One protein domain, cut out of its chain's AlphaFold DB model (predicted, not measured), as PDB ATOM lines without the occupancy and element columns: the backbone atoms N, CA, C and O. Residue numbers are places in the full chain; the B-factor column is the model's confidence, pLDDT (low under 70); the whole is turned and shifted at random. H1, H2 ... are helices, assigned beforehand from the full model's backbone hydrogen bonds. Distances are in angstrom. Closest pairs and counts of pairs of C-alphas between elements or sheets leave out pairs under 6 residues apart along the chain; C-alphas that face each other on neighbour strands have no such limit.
ATOM      1  N   LEU A 321      46.098 -36.970  23.033       91.88
ATOM      2  CA  LEU A 321      44.748 -36.485  22.743       91.88
ATOM      3  C   LEU A 321      44.800 -35.186  21.930       91.88
ATOM      4  O   LEU A 321      45.840 -34.516  21.888       91.88
ATOM      5  N   GLY A 322      43.678 -34.819  21.303       81.81
ATOM      6  CA  GLY A 322      43.505 -33.520  20.635       81.81
ATOM      7  C   GLY A 322      44.603 -33.199  19.614       81.81
ATOM      8  O   GLY A 322      45.392 -32.277  19.819       81.81
ATOM      9  N   ALA A 323      44.694 -33.999  18.545       83.69
ATOM     10  CA  ALA A 323      45.734 -33.901  17.510       83.69
ATOM     11  C   ALA A 323      47.180 -34.021  18.044       83.69
ATOM     12  O   ALA A 323      48.117 -33.457  17.480       83.69
ATOM     13  N   GLY A 324      47.371 -34.747  19.149       86.00
ATOM     14  CA  GLY A 324      48.691 -35.004  19.725       86.00
ATOM     15  C   GLY A 324      49.236 -33.885  20.617       86.00
ATOM     16  O   GLY A 324      50.420 -33.899  20.948       86.00
ATOM     17  N   ARG A 325      48.404 -32.909  21.005       87.25
ATOM     18  CA  ARG A 325      48.841 -31.717  21.753       87.25
ATOM     19  C   ARG A 325      49.068 -31.983  23.240       87.25
ATOM     20  O   ARG A 325      49.904 -31.317  23.846       87.25
ATOM     21  N   VAL A 326      48.330 -32.924  23.827       93.50
ATOM     22  CA  VAL A 326      48.415 -33.249  25.259       93.50
ATOM     23  C   VAL A 326      48.482 -34.755  25.441       93.50
ATOM     24  O   VAL A 326      47.760 -35.493  24.771       93.50
ATOM     25  N   THR A 327      49.346 -35.234  26.337       95.88
ATOM     26  CA  THR A 327      49.383 -36.665  26.644       95.88
ATOM     27  C   THR A 327      48.144 -37.054  27.446       95.88
ATOM     28  O   THR A 327      47.662 -36.297  28.289       95.88
ATOM     29  N   THR A 328      47.633 -38.260  27.221       95.50
ATOM     30  CA  THR A 328      46.488 -38.787  27.979       95.50
ATOM     31  C   THR A 328      46.738 -38.768  29.479       95.50
ATOM     32  O   THR A 328      45.848 -38.465  30.272       95.50
ATOM     33  N   ARG A 329      47.975 -39.059  29.874       94.81
ATOM     34  CA  ARG A 329      48.391 -39.049  31.266       94.81
ATOM     35  C   ARG A 329      48.328 -37.651  31.875       94.81
ATOM     36  O   ARG A 329      47.783 -37.504  32.967       94.81
ATOM     37  N   ASP A 330      48.835 -36.640  31.174       95.44
ATOM     38  CA  ASP A 330      48.784 -35.255  31.647       95.44
ATOM     39  C   ASP A 330      47.339 -34.760  31.722       95.44
ATOM     40  O   ASP A 330      46.956 -34.139  32.711       95.44
ATOM     41  N   ALA A 331      46.511 -35.093  30.726       96.06
ATOM     42  CA  ALA A 331      45.087 -34.771  30.728       96.06
ATOM     43  C   ALA A 331      44.367 -35.409  31.927       96.06
ATOM     44  O   ALA A 331      43.635 -34.734  32.652       96.06
ATOM     45  N   TRP A 332      44.619 -36.696  32.185       96.00
ATOM     46  CA  TRP A 332      44.051 -37.419  33.321       96.00
ATOM     47  C   TRP A 332      44.484 -36.829  34.658       96.00
ATOM     48  O   TRP A 332      43.652 -36.585  35.535       96.00
ATOM     49  N   GLN A 333      45.779 -36.559  34.816       95.19
ATOM     50  CA  GLN A 333      46.302 -35.943  36.025       95.19
ATOM     51  C   GLN A 333      45.710 -34.546  36.224       95.19
ATOM     52  O   GLN A 333      45.303 -34.215  37.334       95.19
ATOM     53  N   PHE A 334      45.610 -33.747  35.165       96.12
ATOM     54  CA  PHE A 334      45.059 -32.398  35.223       96.12
ATOM     55  C   PHE A 334      43.589 -32.386  35.659       96.12
ATOM     56  O   PHE A 334      43.229 -31.618  36.549       96.12
ATOM     57  N   VAL A 335      42.761 -33.272  35.093       95.88
ATOM     58  CA  VAL A 335      41.337 -33.396  35.448       95.88
ATOM     59  C   VAL A 335      41.152 -33.800  36.913       95.88
ATOM     60  O   VAL A 335      40.261 -33.280  37.580       95.88
ATOM     61  N   ASN A 336      42.007 -34.685  37.429       94.75
ATOM     62  CA  ASN A 336      41.910 -35.183  38.804       94.75
ATOM     63  C   ASN A 336      42.647 -34.317  39.840       94.75
ATOM     64  O   ASN A 336      42.465 -34.503  41.043       94.75
ATOM     65  N   THR A 337      43.485 -33.371  39.407       95.50
ATOM     66  CA  THR A 337      44.215 -32.490  40.322       95.50
ATOM     67  C   THR A 337      43.281 -31.395  40.851       95.50
ATOM     68  O   THR A 337      42.662 -30.679  40.053       95.50
ATOM     69  N   PRO A 338      43.192 -31.210  42.186       94.88
ATOM     70  CA  PRO A 338      42.426 -30.116  42.772       94.88
ATOM     71  C   PRO A 338      42.874 -28.756  42.226       94.88
ATOM     72  O   PRO A 338      44.069 -28.487  42.102       94.88
ATOM     73  N   ALA A 339      41.913 -27.884  41.924       93.75
ATOM     74  CA  ALA A 339      42.204 -26.529  41.479       93.75
ATOM     75  C   ALA A 339      42.680 -25.648  42.647       93.75
ATOM     76  O   ALA A 339      42.478 -25.956  43.825       93.75
ATOM     77  N   LYS A 340      43.263 -24.489  42.312       93.06
ATOM     78  CA  LYS A 340      43.656 -23.461  43.293       93.06
ATOM     79  C   LYS A 340      42.458 -22.963  44.115       93.06
ATOM     80  O   LYS A 340      42.603 -22.671  45.301       93.06
ATOM     81  N   TRP A 341      41.284 -22.849  43.494       91.38
ATOM     82  CA  TRP A 341      40.067 -22.335  44.127       91.38
ATOM     83  C   TRP A 341      39.117 -23.476  44.494       91.38
ATOM     84  O   TRP A 341      38.789 -24.306  43.653       91.38
ATOM     85  N   SER A 342      38.602 -23.477  45.727       88.06
ATOM     86  CA  SER A 342      37.693 -24.527  46.221       88.06
ATOM     87  C   SER A 342      36.437 -24.702  45.353       88.06
ATOM     88  O   SER A 342      36.043 -25.833  45.077       88.06
ATOM     89  N   ALA A 343      35.856 -23.604  44.857       85.44
ATOM     90  CA  ALA A 343      34.718 -23.642  43.935       85.44
ATOM     91  C   ALA A 343      35.063 -24.343  42.606       85.44
ATOM     92  O   ALA A 343      34.311 -25.199  42.148       85.44
ATOM     93  N   ALA A 344      36.225 -24.028  42.024       89.62
ATOM     94  CA  ALA A 344      36.715 -24.689  40.818       89.62
ATOM     95  C   ALA A 344      36.981 -26.181  41.071       89.62
ATOM     96  O   ALA A 344      36.613 -27.012  40.248       89.62
ATOM     97  N   THR A 345      37.529 -26.541  42.236       92.75
ATOM     98  CA  THR A 345      37.727 -27.945  42.630       92.75
ATOM     99  C   THR A 345      36.412 -28.720  42.663       92.75
ATOM    100  O   THR A 345      36.353 -29.817  42.116       92.75
ATOM    101  N   ALA A 346      35.350 -28.153  43.245       89.25
ATOM    102  CA  ALA A 346      34.036 -28.796  43.263       89.25
ATOM    103  C   ALA A 346      33.487 -29.019  41.841       89.25
ATOM    104  O   ALA A 346      33.013 -30.105  41.525       89.25
ATOM    105  N   LEU A 347      33.612 -28.026  40.952       90.50
ATOM    106  CA  LEU A 347      33.183 -28.165  39.555       90.50
ATOM    107  C   LEU A 347      33.995 -29.220  38.799       90.50
ATOM    108  O   LEU A 347      33.425 -30.032  38.074       90.50
ATOM    109  N   ARG A 348      35.314 -29.262  39.001       94.50
ATOM    110  CA  ARG A 348      36.173 -30.290  38.402       94.50
ATOM    111  C   ARG A 348      35.814 -31.692  38.858       94.50
ATOM    112  O   ARG A 348      35.845 -32.603  38.042       94.50
ATOM    113  N   GLN A 349      35.444 -31.873  40.124       94.25
ATOM    114  CA  GLN A 349      34.974 -33.170  40.616       94.25
ATOM    115  C   GLN A 349      33.712 -33.627  39.877       94.25
ATOM    116  O   GLN A 349      33.631 -34.789  39.491       94.25
ATOM    117  N   VAL A 350      32.774 -32.712  39.606       92.62
ATOM    118  CA  VAL A 350      31.592 -33.013  38.782       92.62
ATOM    119  C   VAL A 350      32.014 -33.399  37.361       92.62
ATOM    120  O   VAL A 350      31.629 -34.458  36.875       92.62
ATOM    121  N   VAL A 351      32.878 -32.605  36.719       94.06
ATOM    122  CA  VAL A 351      33.394 -32.884  35.362       94.06
ATOM    123  C   VAL A 351      34.117 -34.232  35.290       94.06
ATOM    124  O   VAL A 351      33.929 -34.987  34.334       94.06
ATOM    125  N   ALA A 352      34.915 -34.571  36.303       93.44
ATOM    126  CA  ALA A 352      35.629 -35.840  36.387       93.44
ATOM    127  C   ALA A 352      34.666 -37.039  36.425       93.44
ATOM    128  O   ALA A 352      34.960 -38.072  35.819       93.44
ATOM    129  N   GLN A 353      33.500 -36.882  37.056       91.19
ATOM    130  CA  GLN A 353      32.459 -37.910  37.159       91.19
ATOM    131  C   GLN A 353      31.556 -38.005  35.920       91.19
ATOM    132  O   GLN A 353      30.908 -39.032  35.726       91.19
ATOM    133  N   CYS A 354      31.519 -36.983  35.061       91.69
ATOM    134  CA  CYS A 354      30.690 -37.005  33.856       91.69
ATOM    135  C   CYS A 354      31.082 -38.139  32.891       91.69
ATOM    136  O   CYS A 354      32.261 -38.452  32.698       91.69
ATOM    137  N   SER A 355      30.092 -38.701  32.199       91.56
ATOM    138  CA  SER A 355      30.297 -39.625  31.077       91.56
ATOM    139  C   SER A 355      30.621 -38.836  29.808       91.56
ATOM    140  O   SER A 355      29.767 -38.672  28.950       91.56
ATOM    141  N   ARG A 356      31.829 -38.273  29.721       93.81
ATOM    142  CA  ARG A 356      32.337 -37.550  28.538       93.81
ATOM    143  C   ARG A 356      33.795 -37.916  28.263       93.81
ATOM    144  O   ARG A 356      34.475 -38.323  29.211       93.81
ATOM    145  N   PRO A 357      34.307 -37.769  27.030       94.00
ATOM    146  CA  PRO A 357      35.705 -38.057  26.711       94.00
ATOM    147  C   PRO A 357      36.698 -37.263  27.564       94.00
ATOM    148  O   PRO A 357      36.411 -36.163  28.043       94.00
ATOM    149  N   LEU A 358      37.897 -37.818  27.752       95.06
ATOM    150  CA  LEU A 358      38.934 -37.196  28.576       95.06
ATOM    151  C   LEU A 358      39.414 -35.851  28.002       95.06
ATOM    152  O   LEU A 358      39.668 -34.917  28.762       95.06
ATOM    153  N   SER A 359      39.485 -35.735  26.677       93.94
ATOM    154  CA  SER A 359      39.794 -34.495  25.957       93.94
ATOM    155  C   SER A 359      38.810 -33.375  26.311       93.94
ATOM    156  O   SER A 359      39.222 -32.298  26.742       93.94
ATOM    157  N   TRP A 360      37.509 -33.665  26.236       93.44
ATOM    158  CA  TRP A 360      36.440 -32.753  26.631       93.44
ATOM    159  C   TRP A 360      36.563 -32.355  28.103       93.44
ATOM    160  O   TRP A 360      36.562 -31.167  28.426       93.44
ATOM    161  N   LYS A 361      36.753 -33.332  29.003       94.81
ATOM    162  CA  LYS A 361      36.908 -33.066  30.445       94.81
ATOM    163  C   LYS A 361      38.067 -32.113  30.710       94.81
ATOM    164  O   LYS A 361      37.926 -31.171  31.485       94.81
ATOM    165  N   MET A 362      39.199 -32.333  30.046       95.44
ATOM    166  CA  MET A 362      40.363 -31.463  30.151       95.44
ATOM    167  C   MET A 362      40.048 -30.038  29.676       95.44
ATOM    168  O   MET A 362      40.383 -29.090  30.387       95.44
ATOM    169  N   MET A 363      39.386 -29.876  28.525       94.12
ATOM    170  CA  MET A 363      39.008 -28.553  28.010       94.12
ATOM    171  C   MET A 363      38.090 -27.797  28.975       94.12
ATOM    172  O   MET A 363      38.350 -26.637  29.286       94.12
ATOM    173  N   ILE A 364      37.070 -28.461  29.524       93.94
ATOM    174  CA  ILE A 364      36.170 -27.838  30.502       93.94
ATOM    175  C   ILE A 364      36.917 -27.475  31.792       93.94
ATOM    176  O   ILE A 364      36.746 -26.376  32.317       93.94
ATOM    177  N   CYS A 365      37.795 -28.349  32.293       95.50
ATOM    178  CA  CYS A 365      38.618 -28.057  33.469       95.50
ATOM    179  C   CYS A 365      39.566 -26.863  33.258       95.50
ATOM    180  O   CYS A 365      39.819 -26.123  34.214       95.50
ATOM    181  N   LEU A 366      40.094 -26.673  32.043       94.75
ATOM    182  CA  LEU A 366      40.900 -25.504  31.676       94.75
ATOM    183  C   LEU A 366      40.056 -24.229  31.683       94.75
ATOM    184  O   LEU A 366      40.478 -23.220  32.246       94.75
ATOM    185  N   GLU A 367      38.854 -24.278  31.109       92.38
ATOM    186  CA  GLU A 367      37.969 -23.114  31.066       92.38
ATOM    187  C   GLU A 367      37.488 -22.705  32.464       92.38
ATOM    188  O   GLU A 367      37.496 -21.521  32.797       92.38
ATOM    189  N   ILE A 368      37.172 -23.675  33.330       91.81
ATOM    190  CA  ILE A 368      36.856 -23.423  34.745       91.81
ATOM    191  C   ILE A 368      37.996 -22.655  35.435       91.81
ATOM    192  O   ILE A 368      37.742 -21.676  36.140       91.81
ATOM    193  N   ASP A 369      39.249 -23.068  35.223       92.69
ATOM    194  CA  ASP A 369      40.412 -22.401  35.818       92.69
ATOM    195  C   ASP A 369      40.638 -21.001  35.246       92.69
ATOM    196  O   ASP A 369      40.961 -20.079  35.999       92.69
ATOM    197  N   ASN A 370      40.444 -20.818  33.937       91.56
ATOM    198  CA  ASN A 370      40.544 -19.510  33.294       91.56
ATOM    199  C   ASN A 370      39.516 -18.535  33.872       91.56
ATOM    200  O   ASN A 370      39.874 -17.423  34.260       91.56
ATOM    201  N   LEU A 371      38.258 -18.965  33.997       88.12
ATOM    202  CA  LEU A 371      37.187 -18.147  34.563       88.12
ATOM    203  C   LEU A 371      37.454 -17.796  36.031       88.12
ATOM    204  O   LEU A 371      37.280 -16.642  36.434       88.12
ATOM    205  N   ALA A 372      37.930 -18.758  36.824       88.31
ATOM    206  CA  ALA A 372      38.303 -18.515  38.214       88.31
ATOM    207  C   ALA A 372      39.473 -17.518  38.333       88.31
ATOM    208  O   ALA A 372      39.428 -16.609  39.166       88.31
ATOM    209  N   ALA A 373      40.478 -17.625  37.456       89.44
ATOM    210  CA  ALA A 373      41.597 -16.688  37.393       89.44
ATOM    211  C   ALA A 373      41.150 -15.272  37.002       89.44
ATOM    212  O   ALA A 373      41.541 -14.298  37.648       89.44
ATOM    213  N   THR A 374      40.307 -15.142  35.972       88.81
ATOM    214  CA  THR A 374      39.745 -13.849  35.556       88.81
ATOM    215  C   THR A 374      38.969 -13.198  36.698       88.81
ATOM    216  O   THR A 374      39.133 -12.003  36.946       88.81
ATOM    217  N   HIS A 375      38.191 -13.980  37.446       84.06
ATOM    218  CA  HIS A 375      37.442 -13.468  38.586       84.06
ATOM    219  C   HIS A 375      38.346 -12.978  39.728       84.06
ATOM    220  O   HIS A 375      38.073 -11.939  40.330       84.06
ATOM    221  N   GLU A 376      39.435 -13.690  40.035       87.19
ATOM    222  CA  GLU A 376      40.413 -13.247  41.041       87.19
ATOM    223  C   GLU A 376      41.024 -11.890  40.659       87.19
ATOM    224  O   GLU A 376      41.124 -10.995  41.501       87.19
ATOM    225  N   ILE A 377      41.357 -11.708  39.378       87.69
ATOM    226  CA  ILE A 377      41.899 -10.450  38.851       87.69
ATOM    227  C   ILE A 377      40.862  -9.322  38.955       87.69
ATOM    228  O   ILE A 377      41.181  -8.241  39.452       87.69
ATOM    229  N   MET A 378      39.613  -9.563  38.542       82.38
ATOM    230  CA  MET A 378      38.537  -8.566  38.625       82.38
ATOM    231  C   MET A 378      38.276  -8.115  40.068       82.38
ATOM    232  O   MET A 378      38.224  -6.913  40.335       82.38
ATOM    233  N   ASN A 379      38.215  -9.055  41.014       83.31
ATOM    234  CA  ASN A 379      38.044  -8.748  42.435       83.31
ATOM    235  C   ASN A 379      39.216  -7.938  43.008       83.31
ATOM    236  O   ASN A 379      39.014  -7.031  43.822       83.31
ATOM    237  N   ALA A 380      40.449  -8.247  42.597       85.50
ATOM    238  CA  ALA A 380      41.625  -7.490  43.018       85.50
ATOM    239  C   ALA A 380      41.564  -6.033  42.520       85.50
ATOM    240  O   ALA A 380      41.895  -5.107  43.268       85.50
ATOM    241  N   HIS A 381      41.083  -5.813  41.292       82.69
ATOM    242  CA  HIS A 381      40.865  -4.471  40.751       82.69
ATOM    243  C   HIS A 381      39.758  -3.710  41.485       82.69
ATOM    244  O   HIS A 381      39.964  -2.543  41.818       82.69
ATOM    245  N   GLU A 382      38.629  -4.349  41.798       82.69
ATOM    246  CA  GLU A 382      37.534  -3.721  42.551       82.69
ATOM    247  C   GLU A 382      37.963  -3.336  43.974       82.69
ATOM    248  O   GLU A 382      37.679  -2.231  44.441       82.69
ATOM    249  N   THR A 383      38.736  -4.202  44.634       81.38
ATOM    250  CA  THR A 383      39.297  -3.922  45.965       81.38
ATOM    251  C   THR A 383      40.274  -2.745  45.915       81.38
ATOM    252  O   THR A 383      40.251  -1.869  46.781       81.38
ATOM    253  N   THR A 384      41.104  -2.676  44.871       82.94
ATOM    254  CA  THR A 384      42.053  -1.570  44.676       82.94
ATOM    255  C   THR A 384      41.323  -0.257  44.378       82.94
ATOM    256  O   THR A 384      41.644   0.769  44.975       82.94
ATOM    257  N   ALA A 385      40.308  -0.279  43.511       78.00
ATOM    258  CA  ALA A 385      39.492   0.891  43.189       78.00
ATOM    259  C   ALA A 385      38.726   1.408  44.418       78.00
ATOM    260  O   ALA A 385      38.731   2.610  44.687       78.00
ATOM    261  N   SER A 386      38.158   0.498  45.216       79.19
ATOM    262  CA  SER A 386      37.467   0.826  46.469       79.19
ATOM    263  C   SER A 386      38.413   1.405  47.525       79.19
ATOM    264  O   SER A 386      38.014   2.261  48.305       79.19
ATOM    265  N   SER A 387      39.686   0.994  47.534       76.56
ATOM    266  CA  SER A 387      40.697   1.537  48.450       76.56
ATOM    267  C   SER A 387      41.200   2.939  48.066       76.56
ATOM    268  O   SER A 387      41.760   3.620  48.924       76.56
TER     269      SER A 387
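What this domain is: This is residues 321 to 387 of the 437 residues of an uncharacterized protein of Capsaspora owczarzaki (strain ATCC 30864) (UniProt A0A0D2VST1). The long helix H3 makes a hairpin with the shorter H2 at its side, and small H1 packs slantwise on both near H3's start. Residues 377 to 387 of H3 stick out as an arm. The printed part has 67 residues with three named helices, in the order H1, H2, H3, and no named strand: all helix. It is loose, radius of gyration of the C-alphas 14.4 A, spanning 46 by 23 by 15 A.

How they stand to each other: H1, residues 328 to 336, touches H2, residues 342 to 353, at a steep tilt of 52 degrees; the closest C-alphas, Val 335 and Ala 352, are 6.3 A apart. H1 touches residues 358 to 365 of H3, residues 358 to 387, at a steep tilt of 47 degrees; the closest C-alphas, Val 335 and Met 362, are 5.7 A apart. H2 and H3, a hairpin, touch at a shallow tilt of 12 degrees, opposite ways; the closest C-alphas, Arg 348 and Cys 365, are 5.9 A apart. In H1, H2 and H3 every O i to N i+4 pair is within hydrogen-bond range.

Where its parts are: H1, 12.3 A long from first to last C-alpha, begins at C-alpha 328 (46.488, -38.787, 27.979). H2 measures 17.0 A. H3, 43.6 A, ends at C-alpha 387 (40.697, 1.537, 48.450).

The domain as a whole: The printed part has no cut, and both links are tight. The C-alphas farthest apart, Ala 323 and Ser 387, are 47.3 A apart. No printed residue is under 70 in pLDDT.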